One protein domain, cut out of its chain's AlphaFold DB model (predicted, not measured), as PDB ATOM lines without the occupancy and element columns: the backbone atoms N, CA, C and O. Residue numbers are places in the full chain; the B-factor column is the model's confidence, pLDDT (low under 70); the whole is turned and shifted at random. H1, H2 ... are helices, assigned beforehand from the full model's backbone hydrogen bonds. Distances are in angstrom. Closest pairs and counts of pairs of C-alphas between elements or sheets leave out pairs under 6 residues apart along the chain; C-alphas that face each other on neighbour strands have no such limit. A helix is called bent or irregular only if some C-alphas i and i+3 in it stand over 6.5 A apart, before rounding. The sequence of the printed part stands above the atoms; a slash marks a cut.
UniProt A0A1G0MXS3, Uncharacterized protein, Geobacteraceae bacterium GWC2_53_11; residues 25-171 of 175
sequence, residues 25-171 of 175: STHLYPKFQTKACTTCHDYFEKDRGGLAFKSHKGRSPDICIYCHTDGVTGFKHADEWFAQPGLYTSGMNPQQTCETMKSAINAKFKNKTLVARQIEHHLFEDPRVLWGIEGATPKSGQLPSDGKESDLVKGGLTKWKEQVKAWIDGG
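AT A GLANCE: This is residues 25 to 171 of the 175 residues of an uncharacterized protein of Geobacteraceae bacterium GWC2_53_11 (UniProt A0A1G0MXS3). Two long helices, H7 and H9, run side by side in opposite directions and, with H6 crosswise to H7 and the short H1, form a loose ring at one end of the domain. H2 and H8 pack together near the middle, and the short helices H3, H4 and H5 lie toward the other end among long loops. The printed part has 147 residues with nine named helices, H1 to H9 in order, and no named strand; its class is all helix. The whole is compact, with a radius of gyration of the C-alphas of 15.1 A and spans of 42 by 31 by 26 A.

IN THESE COORDINATES: H1, residues 25 to 32, begins at C-alpha 25 (203.511, 169.826, 136.622) and is only just irregular: C-alphas 27 and 30 are 6.7 A apart. H2 is residues 35 to 41, H3 residues 61 to 66, H4 residues 70 to 73, and H5 residues 78 to 81. H6, residues 94 to 104, is 15.5 A long. H7, residues 112 to 125, is 19.5 A long and begins at C-alpha 112 (209.697, 154.527, 125.649). H8 is residues 127 to 132. H9, residues 156 to 169, is 20.3 A long and ends at C-alpha 169 (206.478, 164.016, 122.509).

HOW THE PARTS SIT: H1 touches H6 at a steep tilt of 58 degrees, the same way; their closest C-alphas, of Ser 25 and Pro 94, are 5.0 A apart. H1 only just touches H9, with 3 pairs of C-alphas within 8 A; residues 163 to 164 of H9 alone take part, and the closest C-alphas, of His 27 and Gln 163, are 7.1 A apart. H2 touches H8 at a steep tilt of 40 degrees, opposite ways, closest at the C-alphas of Ala 36 and Gly 132, 4.7 A. H3 touches H5, closest at the C-alphas of Asp 62 and Ala 78, 5.4 A, while H4 touches no helix. H6 is close to but not clearly touching H7, about perpendicular at 81 degrees, with the closest C-alphas, of Lys 102 and Val 115, 7.8 A apart. H7 touches H9 at a shallow tilt of 5 degrees, opposite ways, closest at the C-alphas of Ala 116 and Ile 168, 6.3 A. H7, with residues 122 to 124 alone, only just touches H8, only at the corner, with 3 pairs of C-alphas within 8 A; the closest, of Leu 123 and Val 129, are 6.1 A apart. Helix packing is mostly crossed, with few touching helices at a shallow tilt. Every O i to N i+4 pair is within hydrogen-bond range in H6, H7, H8 and H9. The figures are 2 of 3 in H2, 1 of 4 in H1 with 2 of 5 O i to N i+3 pairs, and 0 of 2 in H3 with 3 of 3; H4 and H5 are too short for an i+4 pair.

THE WHOLE: The two farthest C-alphas, of Asn 111 and Ser 145, are 44.5 A apart. The printed part has no cut. The long links are H2 to H3, H5 to H6 and H8 to H9, with 19, 12 and 23 residues. Mean pLDDT of the printed part is 83.4; residues 46 to 59, 71 to 74 and 86 are under 70.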
ATOM      1  N   SER A  25     203.854 169.084 135.411       85.62
ATOM      2  CA  SER A  25     203.511 169.826 136.622       85.62
ATOM      3  C   SER A  25     202.603 171.028 136.375       85.62
ATOM      4  O   SER A  25     201.686 171.265 137.161       85.62
ATOM      5  N   THR A  26     202.796 171.740 135.267       82.75
ATOM      6  CA  THR A  26     202.033 172.955 134.966       82.75
ATOM      7  C   THR A  26     200.695 172.648 134.302       82.75
ATOM      8  O   THR A  26     199.670 173.223 134.669       82.75
ATOM      9  N   HIS A  27     200.673 171.747 133.316       86.50
ATOM     10  CA  HIS A  27     199.505 171.602 132.439       86.50
ATOM     11  C   HIS A  27     198.660 170.366 132.727       86.50
ATOM     12  O   HIS A  27     197.439 170.413 132.559       86.50
ATOM     13  N   LEU A  28     199.296 169.262 133.130       91.81
ATOM     14  CA  LEU A  28     198.618 167.987 133.336       91.81
ATOM     15  C   LEU A  28     198.270 167.781 134.804       91.81
ATOM     16  O   LEU A  28     197.108 167.549 135.110       91.81
ATOM     17  N   TYR A  29     199.224 167.934 135.717       93.38
ATOM     18  CA  TYR A  29     199.053 167.647 137.138       93.38
ATOM     19  C   TYR A  29     197.792 168.272 137.758       93.38
ATOM     20  O   TYR A  29     197.036 167.513 138.363       93.38
ATOM     21  N   PRO A  30     197.460 169.568 137.560       92.81
ATOM     22  CA  PRO A  30     196.235 170.134 138.130       92.81
ATOM     23  C   PRO A  30     194.961 169.387 137.704       92.81
ATOM     24  O   PRO A  30     193.993 169.328 138.453       92.81
ATOM     25  N   LYS A  31     194.965 168.772 136.517       93.88
ATOM     26  CA  LYS A  31     193.837 168.000 135.981       93.88
ATOM     27  C   LYS A  31     193.700 166.643 136.668       93.88
ATOM     28  O   LYS A  31     192.583 166.238 136.974       93.88
ATOM     29  N   PHE A  32     194.823 165.991 136.979       91.44
ATOM     30  CA  PHE A  32     194.856 164.744 137.756       91.44
ATOM     31  C   PHE A  32     194.369 164.933 139.202       91.44
ATOM     32  O   PHE A  32     194.020 163.953 139.852       91.44
ATOM     33  N   GLN A  33     194.333 166.177 139.693       91.25
ATOM     34  CA  GLN A  33     193.881 166.518 141.043       91.25
ATOM     35  C   GLN A  33     192.396 166.920 141.119       91.25
ATOM     36  O   GLN A  33     191.897 167.181 142.211       91.25
ATOM     37  N   THR A  34     191.670 166.945 139.995       91.50
ATOM     38  CA  THR A  34     190.208 167.156 140.003       91.50
ATOM     39  C   THR A  34     189.497 166.026 140.746       91.50
ATOM     40  O   THR A  34     189.954 164.878 140.716       91.50
ATOM     41  N   LYS A  35     188.354 166.309 141.390       87.81
ATOM     42  CA  LYS A  35     187.549 165.277 142.069       87.81
ATOM     43  C   LYS A  35     187.137 164.154 141.140       87.81
ATOM     44  O   LYS A  35     187.083 163.008 141.580       87.81
ATOM     45  N   ALA A  36     186.888 164.448 139.870       88.25
ATOM     46  CA  ALA A  36     186.552 163.419 138.900       88.25
ATOM     47  C   ALA A  36     187.658 162.359 138.741       88.25
ATOM     48  O   ALA A  36     187.357 161.179 138.590       88.25
ATOM     49  N   CYS A  37     188.930 162.760 138.824       89.19
ATOM     50  CA  CYS A  37     190.058 161.832 138.811       89.19
ATOM     51  C   CYS A  37     190.296 161.220 140.199       89.19
ATOM     52  O   CYS A  37     190.353 159.998 140.345       89.19
ATOM     53  N   THR A  38     190.406 162.055 141.234       86.62
ATOM     54  CA  THR A  38     190.803 161.607 142.579       86.62
ATOM     55  C   THR A  38     189.763 160.699 143.229       86.62
ATOM     56  O   THR A  38     190.131 159.769 143.933       86.62
ATOM     57  N   THR A  39     188.476 160.841 142.907       81.19
ATOM     58  CA  THR A  39     187.416 159.943 143.409       81.19
ATOM     59  C   THR A  39     187.700 158.470 143.125       81.19
ATOM     60  O   THR A  39     187.532 157.631 144.013       81.19
ATOM     61  N   CYS A  40     188.119 158.145 141.901       79.88
ATOM     62  CA  CYS A  40     188.394 156.763 141.515       79.88
ATOM     63  C   CYS A  40     189.766 156.290 142.006       79.88
ATOM     64  O   CYS A  40     189.942 155.099 142.263       79.88
ATOM     65  N   HIS A  41     190.722 157.211 142.144       84.88
ATOM     66  CA  HIS A  41     192.081 156.919 142.598       84.88
ATOM     67  C   HIS A  41     192.201 156.754 144.116       84.88
ATOM     68  O   HIS A  41     192.992 155.942 144.588       84.88
ATOM     69  N   ASP A  42     191.370 157.452 144.883       79.88
ATOM     70  CA  ASP A  42     191.436 157.464 146.345       79.88
ATOM     71  C   ASP A  42     190.495 156.446 146.993       79.88
ATOM     72  O   ASP A  42     190.482 156.300 148.215       79.88
ATOM     73  N   TYR A  43     189.685 155.746 146.189       76.56
ATOM     74  CA  TYR A  43     188.569 154.929 146.667       76.56
ATOM     75  C   TYR A  43     188.943 153.981 147.819       76.56
ATOM     76  O   TYR A  43     188.228 153.894 148.820       76.56
ATOM     77  N   PHE A  44     190.076 153.291 147.687       70.25
ATOM     78  CA  PHE A  44     190.505 152.242 148.613       70.25
ATOM     79  C   PHE A  44     191.185 152.760 149.893       70.25
ATOM     80  O   PHE A  44     191.351 151.992 150.844       70.25
ATOM     81  N   GLU A  45     191.520 154.050 149.974       70.19
ATOM     82  CA  GLU A  45     192.233 154.629 151.116       70.19
ATOM     83  C   GLU A  45     191.255 155.061 152.220       70.19
ATOM     84  O   GLU A  45     190.754 156.186 152.255       70.19
ATOM     85  N   LYS A  46     190.969 154.150 153.161       58.66
ATOM     86  CA  LYS A  46     189.959 154.331 154.228       58.66
ATOM     87  C   LYS A  46     190.176 155.574 155.105       58.66
ATOM     88  O   LYS A  46     189.189 156.177 155.531       58.66
ATOM     89  N   ASP A  47     191.435 155.958 155.332       58.59
ATOM     90  CA  ASP A  47     191.829 157.083 156.199       58.59
ATOM     91  C   ASP A  47     191.872 158.430 155.468       58.59
ATOM     92  O   ASP A  47     191.812 159.488 156.095       58.59
ATOM     93  N   ARG A  48     191.961 158.400 154.135       53.91
ATOM     94  CA  ARG A  48     191.956 159.595 153.273       53.91
ATOM     95  C   ARG A  48     190.620 159.797 152.569       53.91
ATOM     96  O   ARG A  48     190.344 160.884 152.077       53.91
ATOM     97  N   GLY A  49     189.769 158.777 152.659       45.44
ATOM     98  CA  GLY A  49     188.478 158.676 152.020       45.44
ATOM     99  C   GLY A  49     188.638 158.579 150.510       45.44
ATOM    100  O   GLY A  49     189.058 159.531 149.865       45.44
ATOM    101  N   GLY A  50     188.122 157.506 149.919       51.28
ATOM    102  CA  GLY A  50     187.436 157.644 148.640       51.28
ATOM    103  C   GLY A  50     186.329 158.684 148.801       51.28
ATOM    104  O   GLY A  50     185.226 158.359 149.241       51.28
ATOM    105  N   LEU A  51     186.654 159.962 148.601       48.69
ATOM    106  CA  LEU A  51     185.919 161.072 149.217       48.69
ATOM    107  C   LEU A  51     184.567 161.373 148.573       48.69
ATOM    108  O   LEU A  51     183.774 162.113 149.160       48.69
ATOM    109  N   ALA A  52     184.256 160.802 147.412       53.69
ATOM    110  CA  ALA A  52     183.044 161.163 146.686       53.69
ATOM    111  C   ALA A  52     181.951 160.096 146.701       53.69
ATOM    112  O   ALA A  52     181.222 159.968 145.737       53.69
ATOM    113  N   PHE A  53     181.755 159.385 147.813       56.12
ATOM    114  CA  PHE A  53     180.509 158.647 148.035       56.12
ATOM    115  C   PHE A  53     180.198 158.539 149.529       56.12
ATOM    116  O   PHE A  53     180.324 157.475 150.132       56.12
ATOM    117  N   LYS A  54     179.774 159.642 150.163       57.41
ATOM    118  CA  LYS A  54     179.431 159.659 151.604       57.41
ATOM    119  C   LYS A  54     178.450 158.541 152.007       57.41
ATOM    120  O   LYS A  54     178.545 158.035 153.118       57.41
ATOM    121  N   SER A  55     177.561 158.124 151.103       57.75
ATOM    122  CA  SER A  55     176.620 157.008 151.284       57.75
ATOM    123  C   SER A  55     177.228 155.605 151.111       57.75
ATOM    124  O   SER A  55     176.625 154.633 151.565       57.75
ATOM    125  N   HIS A  56     178.406 155.482 150.491       63.75
ATOM    126  CA  HIS A  56     179.090 154.210 150.215       63.75
ATOM    127  C   HIS A  56     180.374 154.010 151.038       63.75
ATOM    128  O   HIS A  56     181.077 153.018 150.847       63.75
ATOM    129  N   LYS A  57     180.685 154.911 151.981       65.56
ATOM    130  CA  LYS A  57     181.847 154.779 152.872       65.56
ATOM    131  C   LYS A  57     181.835 153.424 153.592       65.56
ATOM    132  O   LYS A  57     180.843 153.062 154.220       65.56
ATOM    133  N   GLY A  58     182.957 152.704 153.533       64.75
ATOM    134  CA  GLY A  58     183.134 151.415 154.212       64.75
ATOM    135  C   GLY A  58     182.422 150.236 153.545       64.75
ATOM    136  O   GLY A  58     182.461 149.135 154.090       64.75
ATOM    137  N   ARG A  59     181.790 150.447 152.386       69.94
ATOM    138  CA  ARG A  59     181.221 149.373 151.575       69.94
ATOM    139  C   ARG A  59     182.265 148.850 150.597       69.94
ATOM    140  O   ARG A  59     183.186 149.570 150.222       69.94
ATOM    141  N   SER A  60     182.126 147.593 150.214       73.06
ATOM    142  CA  SER A  60     182.952 146.974 149.188       73.06
ATOM    143  C   SER A  60     182.514 147.429 147.781       73.06
ATOM    144  O   SER A  60     181.339 147.775 147.599       73.06
ATOM    145  N   PRO A  61     183.429 147.456 146.788       74.06
ATOM    146  CA  PRO A  61     183.126 147.917 145.430       74.06
ATOM    147  C   PRO A  61     181.921 147.227 144.794       74.06
ATOM    148  O   PRO A  61     181.170 147.866 144.072       74.06
ATOM    149  N   ASP A  62     181.694 145.943 145.073       76.50
ATOM    150  CA  ASP A  62     180.594 145.160 144.500       76.50
ATOM    151  C   ASP A  62     179.214 145.775 144.751       76.50
ATOM    152  O   ASP A  62     178.313 145.590 143.939       76.50
ATOM    153  N   ILE A  63     179.035 146.590 145.796       74.19
ATOM    154  CA  ILE A  63     177.750 147.258 145.992       74.19
ATOM    155  C   ILE A  63     177.462 148.317 144.914       74.19
ATOM    156  O   ILE A  63     176.312 148.695 144.694       74.19
ATOM    157  N   CYS A  64     178.497 148.815 144.235       75.00
ATOM    158  CA  CYS A  64     178.366 149.862 143.235       75.00
ATOM    159  C   CYS A  64     177.589 149.364 142.012       75.00
ATOM    160  O   CYS A  64     176.755 150.111 141.508       75.00
ATOM    161  N   ILE A  65     177.762 148.109 141.578       75.62
ATOM    162  CA  ILE A  65     177.096 147.582 140.367       75.62
ATOM    163  C   ILE A  65     175.572 147.462 140.492       75.62
ATOM    164  O   ILE A  65     174.891 147.366 139.474       75.62
ATOM    165  N   TYR A  66     175.010 147.529 141.705       74.75
ATOM    166  CA  TYR A  66     173.554 147.577 141.884       74.75
ATOM    167  C   TYR A  66     172.934 148.874 141.351       74.75
ATOM    168  O   TYR A  66     171.793 148.865 140.893       74.75
ATOM    169  N   CYS A  67     173.672 149.986 141.403       71.75
ATOM    170  CA  CYS A  67     173.213 151.291 140.912       71.75
ATOM    171  C   CYS A  67     173.980 151.749 139.661       71.75
ATOM    172  O   CYS A  67     173.427 152.442 138.811       71.75
ATOM    173  N   HIS A  68     175.243 151.352 139.540       74.25
ATOM    174  CA  HIS A  68     176.161 151.685 138.457       74.25
ATOM    175  C   HIS A  68     176.260 150.523 137.469       74.25
ATOM    176  O   HIS A  68     177.305 149.893 137.330       74.25
ATOM    177  N   THR A  69     175.141 150.212 136.818       73.44
ATOM    178  CA  THR A  69     175.099 149.172 135.786       73.44
ATOM    179  C   THR A  69     175.873 149.607 134.540       73.44
ATOM    180  O   THR A  69     176.066 150.803 134.312       73.44
ATOM    181  N   ASP A  70     176.231 148.654 133.678       72.19
ATOM    182  CA  ASP A  70     176.843 148.916 132.363       72.19
ATOM    183  C   ASP A  70     176.060 149.964 131.545       72.19
ATOM    184  O   ASP A  70     176.621 150.887 130.959       72.19
ATOM    185  N   GLY A  71     174.726 149.933 131.615       69.69
ATOM    186  CA  GLY A  71     173.872 150.926 130.962       69.69
ATOM    187  C   GLY A  71     174.053 152.361 131.476       69.69
ATOM    188  O   GLY A  71     173.669 153.300 130.778       69.69
ATOM    189  N   VAL A  72     174.644 152.560 132.656       66.19
ATOM    190  CA  VAL A  72     174.951 153.864 133.262       66.19
ATOM    191  C   VAL A  72     176.426 154.200 133.067       66.19
ATOM    192  O   VAL A  72     176.721 155.253 132.500       66.19
ATOM    193  N   THR A  73     177.323 153.304 133.476       66.69
ATOM    194  CA  THR A  73     178.769 153.546 133.573       66.69
ATOM    195  C   THR A  73     179.590 152.980 132.418       66.69
ATOM    196  O   THR A  73     180.707 153.441 132.208       66.69
ATOM    197  N   GLY A  74     179.061 152.028 131.648       67.81
ATOM    198  CA  GLY A  74     179.786 151.325 130.582       67.81
ATOM    199  C   GLY A  74     180.741 150.232 131.075       67.81
ATOM    200  O   GLY A  74     181.593 149.789 130.309       67.81
ATOM    201  N   PHE A  75     180.648 149.842 132.352       70.75
ATOM    202  CA  PHE A  75     181.474 148.797 132.958       70.75
ATOM    203  C   PHE A  75     180.618 147.673 133.525       70.75
ATOM    204  O   PHE A  75     179.524 147.902 134.049       70.75
ATOM    205  N   LYS A  76     181.135 146.445 133.442       71.00
ATOM    206  CA  LYS A  76     180.413 145.236 133.845       71.00
ATOM    207  C   LYS A  76     180.723 144.841 135.285       71.00
ATOM    208  O   LYS A  76     179.861 144.274 135.958       71.00
ATOM    209  N   HIS A  77     181.930 145.142 135.755       78.81
ATOM    210  CA  HIS A  77     182.390 144.828 137.101       78.81
ATOM    211  C   HIS A  77     182.752 146.104 137.870       78.81
ATOM    212  O   HIS A  77     183.237 147.083 137.307       78.81
ATOM    213  N   ALA A  78     182.477 146.120 139.176       70.06
ATOM    214  CA  ALA A  78     182.640 147.327 139.985       70.06
ATOM    215  C   ALA A  78     184.101 147.773 140.115       70.06
ATOM    216  O   ALA A  78     184.392 148.964 140.160       70.06
ATOM    217  N   ASP A  79     185.015 146.813 140.197       70.00
ATOM    218  CA  ASP A  79     186.456 147.024 140.288       70.00
ATOM    219  C   ASP A  79     187.051 147.608 139.002       70.00
ATOM    220  O   ASP A  79     188.086 148.267 139.056       70.00
ATOM    221  N   GLU A  80     186.365 147.471 137.864       75.69
ATOM    222  CA  GLU A  80     186.754 148.141 136.621       75.69
ATOM    223  C   GLU A  80     186.610 149.664 136.721       75.69
ATOM    224  O   GLU A  80     187.305 150.379 136.003       75.69
ATOM    225  N   TRP A  81     185.773 150.177 137.636       75.31
ATOM    226  CA  TRP A  81     185.548 151.614 137.825       75.31
ATOM    227  C   TRP A  81     186.667 152.314 138.606       75.31
ATOM    228  O   TRP A  81     186.905 153.510 138.427       75.31
ATOM    229  N   PHE A  82     187.372 151.584 139.466       78.50
ATOM    230  CA  PHE A  82     188.318 152.168 140.414       78.50
ATOM    231  C   PHE A  82     189.764 151.933 139.977       78.50
ATOM    232  O   PHE A  82     190.080 150.967 139.278       78.50
ATOM    233  N   ALA A  83     190.664 152.832 140.377       79.50
ATOM    234  CA  ALA A  83     192.088 152.564 140.226       79.50
ATOM    235  C   ALA A  83     192.502 151.423 141.167       79.50
ATOM    236  O   ALA A  83     191.839 151.152 142.165       79.50
ATOM    237  N   GLN A  84     193.621 150.764 140.872       75.81
ATOM    238  CA  GLN A  84     194.147 149.721 141.754       75.81
ATOM    239  C   GLN A  84     194.465 150.292 143.154       75.81
ATOM    240  O   GLN A  84     194.898 151.446 143.249       75.81
ATOM    241  N   PRO A  85     194.313 149.498 144.233       72.69
ATOM    242  CA  PRO A  85     194.736 149.907 145.570       72.69
ATOM    243  C   PRO A  85     196.185 150.420 145.584       72.69
ATOM    244  O   PRO A  85     197.051 149.863 144.907       72.69
ATOM    245  N   GLY A  86     196.458 151.481 146.348       69.69
ATOM    246  CA  GLY A  86     197.787 152.097 146.420       69.69
ATOM    247  C   GLY A  86     198.148 153.047 145.267       69.69
ATOM    248  O   GLY A  86     199.250 153.591 145.275       69.69
ATOM    249  N   LEU A  87     197.248 153.296 144.304       77.75
ATOM    250  CA  LEU A  87     197.402 154.325 143.259       77.75
ATOM    251  C   LEU A  87     196.632 155.617 143.578       77.75
ATOM    252  O   LEU A  87     196.010 156.206 142.689       77.75
ATOM    253  N   TYR A  88     196.682 156.059 144.836       77.69
ATOM    254  CA  TYR A  88     196.073 157.313 145.279       77.69
ATOM    255  C   TYR A  88     196.852 158.499 144.710       77.69
ATOM    256  O   TYR A  88     198.062 158.594 144.887       77.69
ATOM    257  N   THR A  89     196.186 159.408 144.006       75.00
ATOM    258  CA  THR A  89     196.852 160.598 143.456       75.00
ATOM    259  C   THR A  89     196.615 161.834 144.307       75.00
ATOM    260  O   THR A  89     197.373 162.799 144.175       75.00
ATOM    261  N   SER A  90     195.628 161.821 145.213       76.50
ATOM    262  CA  SER A  90     195.412 162.957 146.103       76.50
ATOM    263  C   SER A  90     196.528 163.080 147.139       76.50
ATOM    264  O   SER A  90     196.920 162.145 147.843       76.50
ATOM    265  N   GLY A  91     197.095 164.283 147.213       76.62
ATOM    266  CA  GLY A  91     198.211 164.590 148.106       76.62
ATOM    267  C   GLY A  91     199.584 164.158 147.587       76.62
ATOM    268  O   GLY A  91     200.570 164.370 148.291       76.62
ATOM    269  N   MET A  92     199.672 163.600 146.376       86.50
ATOM    270  CA  MET A  92     200.941 163.503 145.658       86.50
ATOM    271  C   MET A  92     201.287 164.854 145.038       86.50
ATOM    272  O   MET A  92     200.423 165.533 144.495       86.50
ATOM    273  N   ASN A  93     202.560 165.230 145.067       90.69
ATOM    274  CA  ASN A  93     203.056 166.344 144.267       90.69
ATOM    275  C   ASN A  93     203.127 165.951 142.765       90.69
ATOM    276  O   ASN A  93     202.908 164.779 142.417       90.69
ATOM    277  N   PRO A  94     203.438 166.887 141.848       91.62
ATOM    278  CA  PRO A  94     203.499 166.586 140.418       91.62
ATOM    279  C   PRO A  94     204.431 165.433 140.047       91.62
ATOM    280  O   PRO A  94     204.040 164.533 139.300       91.62
ATOM    281  N   GLN A  95     205.642 165.433 140.605       92.19
ATOM    282  CA  GLN A  95     206.640 164.411 140.323       92.19
ATOM    283  C   GLN A  95     206.154 163.037 140.795       92.19
ATOM    284  O   GLN A  95     206.155 162.086 140.015       92.19
ATOM    285  N   GLN A  96     205.665 162.954 142.034       91.38
ATOM    286  CA  GLN A  96     205.117 161.731 142.622       91.38
ATOM    287  C   GLN A  96     203.952 161.177 141.799       91.38
ATOM    288  O   GLN A  96     203.908 159.977 141.536       91.38
ATOM    289  N   THR A  97     203.043 162.044 141.342       89.75
ATOM    290  CA  THR A  97     201.903 161.647 140.498       89.75
ATOM    291  C   THR A  97     202.391 161.029 139.185       89.75
ATOM    292  O   THR A  97     201.983 159.928 138.814       89.75
ATOM    293  N   CYS A  98     203.310 161.708 138.493       91.75
ATOM    294  CA  CYS A  98     203.856 161.239 137.221       91.75
ATOM    295  C   CYS A  98     204.640 159.926 137.364       91.75
ATOM    296  O   CYS A  98     204.467 158.997 136.569       91.75
ATOM    297  N   GLU A  99     205.497 159.821 138.380       91.88
ATOM    298  CA  GLU A  99     206.304 158.628 138.637       91.88
ATOM    299  C   GLU A  99     205.437 157.435 139.048       91.88
ATOM    300  O   GLU A  99     205.652 156.327 138.551       91.88
ATOM    301  N   THR A 100     204.410 157.658 139.871       89.56
ATOM    302  CA  THR A 100     203.452 156.619 140.272       89.56
ATOM    303  C   THR A 100     202.681 156.087 139.071       89.56
ATOM    304  O   THR A 100     202.618 154.872 138.882       89.56
ATOM    305  N   MET A 101     202.173 156.965 138.198       88.56
ATOM    306  CA  MET A 101     201.480 156.553 136.971       88.56
ATOM    307  C   MET A 101     202.379 155.681 136.082       88.56
ATOM    308  O   MET A 101     201.962 154.632 135.592       88.56
ATOM    309  N   LYS A 102     203.646 156.069 135.909       91.25
ATOM    310  CA  LYS A 102     204.623 155.267 135.159       91.25
ATOM    311  C   LYS A 102     204.944 153.940 135.847       91.25
ATOM    312  O   LYS A 102     205.122 152.924 135.175       91.25
ATOM    313  N   SER A 103     205.030 153.939 137.174       91.06
ATOM    314  CA  SER A 103     205.268 152.735 137.970       91.06
ATOM    315  C   SER A 103     204.117 151.736 137.831       91.06
ATOM    316  O   SER A 103     204.370 150.555 137.595       91.06
ATOM    317  N   ALA A 104     202.866 152.211 137.851       87.31
ATOM    318  CA  ALA A 104     201.660 151.392 137.697       87.31
ATOM    319  C   ALA A 104     201.645 150.599 136.382       87.31
ATOM    320  O   ALA A 104     201.218 149.447 136.336       87.31
ATOM    321  N   ILE A 105     202.184 151.185 135.310       90.06
ATOM    322  CA  ILE A 105     202.342 150.510 134.018       90.06
ATOM    323  C   ILE A 105     203.700 149.820 133.869       90.06
ATOM    324  O   ILE A 105     204.079 149.464 132.757       90.06
ATOM    325  N   ASN A 106     204.455 149.597 134.947       92.88
ATOM    326  CA  ASN A 106     205.759 148.931 134.919       92.88
ATOM    327  C   ASN A 106     206.750 149.565 133.921       92.88
ATOM    328  O   ASN A 106     207.511 148.857 133.256       92.88
ATOM    329  N   ALA A 107     206.748 150.899 133.795       93.62
ATOM    330  CA  ALA A 107     207.520 151.610 132.772       93.62
ATOM    331  C   ALA A 107     209.026 151.302 132.811       93.62
ATOM    332  O   ALA A 107     209.665 151.273 131.764       93.62
ATOM    333  N   LYS A 108     209.589 151.002 133.991       94.75
ATOM    334  CA  LYS A 108     211.016 150.667 134.157       94.75
ATOM    335  C   LYS A 108     211.477 149.433 133.369       94.75
ATOM    336  O   LYS A 108     212.665 149.291 133.116       94.75
ATOM    337  N   PHE A 109     210.552 148.552 132.986       96.38
ATOM    338  CA  PHE A 109     210.837 147.331 132.224       96.38
ATOM    339  C   PHE A 109     210.456 147.445 130.743       96.38
ATOM    340  O   PHE A 109     210.447 146.447 130.022       96.38
ATOM    341  N   LYS A 110     210.079 148.640 130.283       95.25
ATOM    342  CA  LYS A 110     209.510 148.870 128.954       95.25
ATOM    343  C   LYS A 110     210.316 149.928 128.215       95.25
ATOM    344  O   LYS A 110     210.866 150.850 128.811       95.25
ATOM    345  N   ASN A 111     210.367 149.815 126.891       95.81
ATOM    346  CA  ASN A 111     210.911 150.890 126.066       95.81
ATOM    347  C   ASN A 111     209.944 152.092 126.027       95.81
ATOM    348  O   ASN A 111     208.749 151.958 126.302       95.81
ATOM    349  N   LYS A 112     210.464 153.269 125.655       93.44
ATOM    350  CA  LYS A 112     209.697 154.527 125.649       93.44
ATOM    351  C   LYS A 112     208.442 154.462 124.774       93.44
ATOM    352  O   LYS A 112     207.406 154.963 125.188       93.44
ATOM    353  N   THR A 113     208.516 153.816 123.611       95.94
ATOM    354  CA  THR A 113     207.387 153.684 122.677       95.94
ATOM    355  C   THR A 113     206.236 152.886 123.284       95.94
ATOM    356  O   THR A 113     205.078 153.280 123.174       95.94
ATOM    357  N   LEU A 114     206.541 151.780 123.966       95.81
ATOM    358  CA  LEU A 114     205.527 150.972 124.633       95.81
ATOM    359  C   LEU A 114     204.893 151.726 125.806       95.81
ATOM    360  O   LEU A 114     203.680 151.643 125.988       95.81
ATOM    361  N   VAL A 115     205.698 152.468 126.573       95.88
ATOM    362  CA  VAL A 115     205.213 153.323 127.668       95.88
ATOM    363  C   VAL A 115     204.276 154.404 127.135       95.88
ATOM    364  O   VAL A 115     203.161 154.520 127.635       95.88
ATOM    365  N   ALA A 116     204.687 155.129 126.091       95.62
ATOM    366  CA  ALA A 116     203.878 156.159 125.444       95.62
ATOM    367  C   ALA A 116     202.524 155.597 124.993       95.62
ATOM    368  O   ALA A 116     201.491 156.086 125.428       95.62
ATOM    369  N   ARG A 117     202.522 154.490 124.239       95.88
ATOM    370  CA  ARG A 117     201.287 153.853 123.761       95.88
ATOM    371  C   ARG A 117     200.337 153.457 124.895       95.88
ATOM    372  O   ARG A 117     199.127 153.574 124.748       95.88
ATOM    373  N   GLN A 118     200.859 152.949 126.012       95.75
ATOM    374  CA  GLN A 118     200.019 152.556 127.149       95.75
ATOM    375  C   GLN A 118     199.445 153.754 127.900       95.75
ATOM    376  O   GLN A 118     198.292 153.707 128.320       95.75
ATOM    377  N   ILE A 119     200.233 154.820 128.040       94.50
ATOM    378  CA  ILE A 119     199.762 156.088 128.595       94.50
ATOM    379  C   ILE A 119     198.689 156.685 127.689       94.50
ATOM    380  O   ILE A 119     197.636 157.051 128.193       94.50
ATOM    381  N   GLU A 120     198.909 156.746 126.375       95.62
ATOM    382  CA  GLU A 120     197.902 157.244 125.433       95.62
ATOM    383  C   GLU A 120     196.616 156.438 125.525       95.62
ATOM    384  O   GLU A 120     195.556 157.021 125.715       95.62
ATOM    385  N   HIS A 121     196.702 155.109 125.457       94.38
ATOM    386  CA  HIS A 121     195.521 154.256 125.529       94.38
ATOM    387  C   HIS A 121     194.723 154.507 126.815       94.38
ATOM    388  O   HIS A 121     193.525 154.772 126.757       94.38
ATOM    389  N   HIS A 122     195.389 154.530 127.975       92.12
ATOM    390  CA  HIS A 122     194.710 154.830 129.232       92.12
ATOM    391  C   HIS A 122     194.131 156.253 129.249       92.12
ATOM    392  O   HIS A 122     192.952 156.441 129.518       92.12
ATOM    393  N   LEU A 123     194.915 157.276 128.912       94.50
ATOM    394  CA  LEU A 123     194.455 158.659 129.026       94.50
ATOM    395  C   LEU A 123     193.446 159.056 127.931       94.50
ATOM    396  O   LEU A 123     192.773 160.074 128.084       94.50
ATOM    397  N   PHE A 124     193.337 158.319 126.821       95.62
ATOM    398  CA  PHE A 124     192.486 158.688 125.676       95.62
ATOM    399  C   PHE A 124     191.242 157.839 125.507       95.62
ATOM    400  O   PHE A 124     190.303 158.310 124.858       95.62
ATOM    401  N   GLU A 125     191.271 156.606 126.000       91.12
ATOM    402  CA  GLU A 125     190.265 155.595 125.677       91.12
ATOM    403  C   GLU A 125     189.669 154.950 126.924       91.12
ATOM    404  O   GLU A 125     188.579 154.391 126.835       91.12
ATOM    405  N   ASP A 126     190.318 155.063 128.087       89.25
ATOM    406  CA  ASP A 126     189.766 154.538 129.331       89.25
ATOM    407  C   ASP A 126     188.451 155.257 129.676       89.25
ATOM    408  O   ASP A 126     188.457 156.477 129.901       89.25
ATOM    409  N   PRO A 127     187.315 154.541 129.757       86.44
ATOM    410  CA  PRO A 127     186.033 155.188 129.994       86.44
ATOM    411  C   PRO A 127     185.962 155.912 131.346       86.44
ATOM    412  O   PRO A 127     185.200 156.868 131.469       86.44
ATOM    413  N   ARG A 128     186.799 155.551 132.334       86.94
ATOM    414  CA  ARG A 128     186.922 156.293 133.604       86.94
ATOM    415  C   ARG A 128     187.525 157.675 133.386       86.94
ATOM    416  O   ARG A 128     187.038 158.663 133.932       86.94
ATOM    417  N   VAL A 129     188.565 157.754 132.555       92.12
ATOM    418  CA  VAL A 129     189.199 159.027 132.190       92.12
ATOM    419  C   VAL A 129     188.222 159.870 131.373       92.12
ATOM    420  O   VAL A 129     188.038 161.051 131.658       92.12
ATOM    421  N   LEU A 130     187.520 159.259 130.412       92.81
ATOM    422  CA  LEU A 130     186.500 159.946 129.614       92.81
ATOM    423  C   LEU A 130     185.316 160.436 130.463       92.81
ATOM    424  O   LEU A 130     184.794 161.526 130.226       92.81
ATOM    425  N   TRP A 131     184.904 159.685 131.484       90.69
ATOM    426  CA  TRP A 131     183.884 160.138 132.430       90.69
ATOM    427  C   TRP A 131     184.328 161.401 133.183       90.69
ATOM    428  O   TRP A 131     183.516 162.309 133.369       90.69
ATOM    429  N   GLY A 132     185.610 161.502 133.552       91.75
ATOM    430  CA  GLY A 132     186.142 162.633 134.318       91.75
ATOM    431  C   GLY A 132     186.500 163.889 133.515       91.75
ATOM    432  O   GLY A 132     186.812 164.928 134.106       91.75
ATOM    433  N   ILE A 133     186.439 163.835 132.183       96.25
ATOM    434  CA  ILE A 133     186.709 164.979 131.305       96.25
ATOM    435  C   ILE A 133     185.401 165.628 130.863       96.25
ATOM    436  O   ILE A 133     184.491 164.968 130.362       96.25
ATOM    437  N   GLU A 134     185.325 166.951 130.988       95.69
ATOM    438  CA  GLU A 134     184.158 167.734 130.594       95.69
ATOM    439  C   GLU A 134     183.788 167.516 129.118       95.69
ATOM    440  O   GLU A 134     184.577 167.786 128.215       95.69
ATOM    441  N   GLY A 135     182.574 167.022 128.867       93.19
ATOM    442  CA  GLY A 135     182.054 166.832 127.511       93.19
ATOM    443  C   GLY A 135     182.779 165.772 126.676       93.19
ATOM    444  O   GLY A 135     182.560 165.715 125.469       93.19
ATOM    445  N   ALA A 136     183.631 164.933 127.276       94.31
ATOM    446  CA  ALA A 136     184.262 163.827 126.555       94.31
ATOM    447  C   ALA A 136     183.250 162.745 126.147       94.31
ATOM    448  O   ALA A 136     183.421 162.097 125.117       94.31
ATOM    449  N   THR A 137     182.175 162.584 126.922       90.19
ATOM    450  CA  THR A 137     181.015 161.752 126.590       90.19
ATOM    451  C   THR A 137     179.720 162.474 126.990       90.19
ATOM    452  O   THR A 137     179.757 163.364 127.846       90.19
ATOM    453  N   PRO A 138     178.546 162.067 126.466       87.81
ATOM    454  CA  PRO A 138     177.255 162.572 126.948       87.81
ATOM    455  C   PRO A 138     177.007 162.336 128.447       87.81
ATOM    456  O   PRO A 138     176.166 163.007 129.037       87.81
ATOM    457  N   LYS A 139     177.738 161.394 129.059       86.44
ATOM    458  CA  LYS A 139     177.609 160.994 130.464       86.44
ATOM    459  C   LYS A 139     178.764 161.465 131.348       86.44
ATOM    460  O   LYS A 139     178.885 161.012 132.485       86.44
ATOM    461  N   SER A 140     179.638 162.340 130.854       89.56
ATOM    462  CA  SER A 140     180.765 162.833 131.650       89.56
ATOM    463  C   SER A 140     180.274 163.488 132.946       89.56
ATOM    464  O   SER A 140     179.384 164.345 132.929       89.56
ATOM    465  N   GLY A 141     180.834 163.051 134.074       85.88
ATOM    466  CA  GLY A 141     180.440 163.467 135.419       85.88
ATOM    467  C   GLY A 141     179.067 162.985 135.889       85.88
ATOM    468  O   GLY A 141     178.646 163.373 136.974       85.88
ATOM    469  N   GLN A 142     178.335 162.178 135.115       84.06
ATOM    470  CA  GLN A 142     177.015 161.702 135.527       84.06
ATOM    471  C   GLN A 142     177.139 160.706 136.686       84.06
ATOM    472  O   GLN A 142     177.925 159.759 136.623       84.06
ATOM    473  N   LEU A 143     176.345 160.918 137.735       76.62
ATOM    474  CA  LEU A 143     176.196 160.026 138.883       76.62
ATOM    475  C   LEU A 143     174.776 159.418 138.882       76.62
ATOM    476  O   LEU A 143     173.893 159.919 138.178       76.62
ATOM    477  N   PRO A 144     174.517 158.345 139.654       71.56
ATOM    478  CA  PRO A 144     173.167 157.818 139.839       71.56
ATOM    479  C   PRO A 144     172.203 158.856 140.426       71.56
ATOM    480  O   PRO A 144     172.628 159.845 141.028       71.56
ATOM    481  N   SER A 145     170.900 158.590 140.293       71.44
ATOM    482  CA  SER A 145     169.826 159.436 140.844       71.44
ATOM    483  C   SER A 145     169.903 160.898 140.378       71.44
ATOM    484  O   SER A 145     169.710 161.812 141.175       71.44
ATOM    485  N   ASP A 146     170.233 161.103 139.100       72.81
ATOM    486  CA  ASP A 146     170.385 162.412 138.445       72.81
ATOM    487  C   ASP A 146     171.467 163.327 139.054       72.81
ATOM    488  O   ASP A 146     171.525 164.527 138.776       72.81
ATOM    489  N   GLY A 147     172.368 162.763 139.865       77.94
ATOM    490  CA  GLY A 147     173.517 163.480 140.403       77.94
ATOM    491  C   GLY A 147     174.555 163.823 139.329       77.94
ATOM    492  O   GLY A 147     174.649 163.178 138.281       77.94
ATOM    493  N   LYS A 148     175.393 164.827 139.611       84.56
ATOM    494  CA  LYS A 148     176.479 165.238 138.713       84.56
ATOM    495  C   LYS A 148     177.717 165.697 139.482       84.56
ATOM    496  O   LYS A 148     177.610 166.560 140.351       84.56
ATOM    497  N   GLU A 149     178.881 165.159 139.128       87.94
ATOM    498  CA  GLU A 149     180.184 165.709 139.507       87.94
ATOM    499  C   GLU A 149     180.490 166.929 138.624       87.94
ATOM    500  O   GLU A 149     180.400 166.872 137.395       87.94
ATOM    501  N   SER A 150     180.800 168.058 139.255       89.19
ATOM    502  CA  SER A 150     181.011 169.344 138.584       89.19
ATOM    503  C   SER A 150     182.490 169.715 138.458       89.19
ATOM    504  O   SER A 150     182.858 170.470 137.545       89.19
ATOM    505  N   ASP A 151     183.338 169.145 139.316       92.81
ATOM    506  CA  ASP A 151     184.790 169.293 139.296       92.81
ATOM    507  C   ASP A 151     185.427 168.265 138.346       92.81
ATOM    508  O   ASP A 151     186.075 167.294 138.744       92.81
ATOM    509  N   LEU A 152     185.156 168.482 137.057       94.25
ATOM    510  CA  LEU A 152     185.706 167.739 135.924       94.25
ATOM    511  C   LEU A 152     186.956 168.426 135.364       94.25
ATOM    512  O   LEU A 152     187.122 169.645 135.481       94.25
ATOM    513  N   VAL A 153     187.769 167.673 134.620       96.25
ATOM    514  CA  VAL A 153     188.858 168.245 133.817       96.25
ATOM    515  C   VAL A 153     188.285 169.193 132.760       96.25
ATOM    516  O   VAL A 153     187.608 168.772 131.819       96.25
ATOM    517  N   LYS A 154     188.591 170.485 132.906       95.56
ATOM    518  CA  LYS A 154     188.091 171.557 132.033       95.56
ATOM    519  C   LYS A 154     188.829 171.644 130.700       95.56
ATOM    520  O   LYS A 154     190.027 171.344 130.595       95.56
ATOM    521  N   GLY A 155     188.104 172.131 129.692       93.44
ATOM    522  CA  GLY A 155     188.605 172.350 128.328       93.44
ATOM    523  C   GLY A 155     188.396 171.174 127.371       93.44
ATOM    524  O   GLY A 155     188.753 171.283 126.201       93.44
ATOM    525  N   GLY A 156     187.804 170.081 127.853       95.69
ATOM    526  CA  GLY A 156     187.343 168.962 127.039       95.69
ATOM    527  C   GLY A 156     188.416 168.038 126.468       95.69
ATOM    528  O   GLY A 156     189.624 168.233 126.639       95.69
ATOM    529  N   LEU A 157     187.939 166.987 125.791       96.12
ATOM    530  CA  LEU A 157     188.765 165.864 125.340       96.12
ATOM    531  C   LEU A 157     189.834 166.269 124.323       96.12
ATOM    532  O   LEU A 157     190.941 165.742 124.368       96.12
ATOM    533  N   THR A 158     189.532 167.209 123.426       96.19
ATOM    534  CA  THR A 158     190.495 167.682 122.420       96.19
ATOM    535  C   THR A 158     191.717 168.304 123.088       96.19
ATOM    536  O   THR A 158     192.828 167.812 122.900       96.19
ATOM    537  N   LYS A 159     191.506 169.299 123.962       94.69
ATOM    538  CA  LYS A 159     192.594 169.972 124.685       94.69
ATOM    539  C   LYS A 159     193.357 169.009 125.591       94.69
ATOM    540  O   LYS A 159     194.573 169.101 125.714       94.69
ATOM    541  N   TRP A 160     192.649 168.075 126.224       95.56
ATOM    542  CA  TRP A 160     193.274 167.010 127.004       95.56
ATOM    543  C   TRP A 160     194.244 166.174 126.162       95.56
ATOM    544  O   TRP A 160     195.411 166.038 126.524       95.56
ATOM    545  N   LYS A 161     193.786 165.664 125.010       96.00
ATOM    546  CA  LYS A 161     194.605 164.848 124.105       96.00
ATOM    547  C   LYS A 161     195.809 165.617 123.574       96.00
ATOM    548  O   LYS A 161     196.896 165.053 123.520       96.00
ATOM    549  N   GLU A 162     195.635 166.885 123.214       95.12
ATOM    550  CA  GLU A 162     196.730 167.755 122.765       95.12
ATOM    551  C   GLU A 162     197.817 167.901 123.835       95.12
ATOM    552  O   GLU A 162     198.990 167.678 123.553       95.12
ATOM    553  N   GLN A 163     197.431 168.202 125.078       94.38
ATOM    554  CA  GLN A 163     198.383 168.382 126.179       94.38
ATOM    555  C   GLN A 163     199.098 167.078 126.545       94.38
ATOM    556  O   GLN A 163     200.304 167.076 126.785       94.38
ATOM    557  N   VAL A 164     198.382 165.953 126.559       95.12
ATOM    558  CA  VAL A 164     199.000 164.645 126.807       95.12
ATOM    559  C   VAL A 164     199.973 164.275 125.686       95.12
ATOM    560  O   VAL A 164     201.083 163.851 125.989       95.12
ATOM    561  N   LYS A 165     199.607 164.470 124.412       95.38
ATOM    562  CA  LYS A 165     200.509 164.208 123.277       95.38
ATOM    563  C   LYS A 165     201.764 165.062 123.353       95.38
ATOM    564  O   LYS A 165     202.860 164.524 123.294       95.38
ATOM    565  N   ALA A 166     201.613 166.362 123.592       93.69
ATOM    566  CA  ALA A 166     202.751 167.261 123.728       93.69
ATOM    567  C   ALA A 166     203.688 166.850 124.881       93.69
ATOM    568  O   ALA A 166     204.908 166.885 124.735       93.69
ATOM    569  N   TRP A 167     203.136 166.387 126.006       93.56
ATOM    570  CA  TRP A 167     203.935 165.834 127.101       93.56
ATOM    571  C   TRP A 167     204.668 164.541 126.707       93.56
ATOM    572  O   TRP A 167     205.835 164.350 127.063       93.56
ATOM    573  N   ILE A 168     204.007 163.657 125.955       93.50
ATOM    574  CA  ILE A 168     204.595 162.410 125.453       93.50
ATOM    575  C   ILE A 168     205.734 162.690 124.471       93.50
ATOM    576  O   ILE A 168     206.835 162.160 124.656       93.50
ATOM    577  N   ASP A 169     205.500 163.573 123.504       92.19
ATOM    578  CA  ASP A 169     206.478 164.016 122.509       92.19
ATOM    579  C   ASP A 169     207.669 164.729 123.173       92.19
ATOM    580  O   ASP A 169     208.820 164.532 122.783       92.19
ATOM    581  N   GLY A 170     207.417 165.460 124.267       89.44
ATOM    582  CA  GLY A 170     208.430 166.059 125.146       89.44
ATOM    583  C   GLY A 170     209.232 165.056 125.995       89.44
ATOM    584  O   GLY A 170     210.055 165.449 126.831       89.44
ATOM    585  N   GLY A 171     209.015 163.749 125.810       90.00
ATOM    586  CA  GLY A 171     209.743 162.677 126.489       90.00
ATOM    587  C   GLY A 171     209.148 162.261 127.833       90.00
ATOM    588  O   GLY A 171     209.825 161.585 128.615       90.00
TER     589      GLY A 171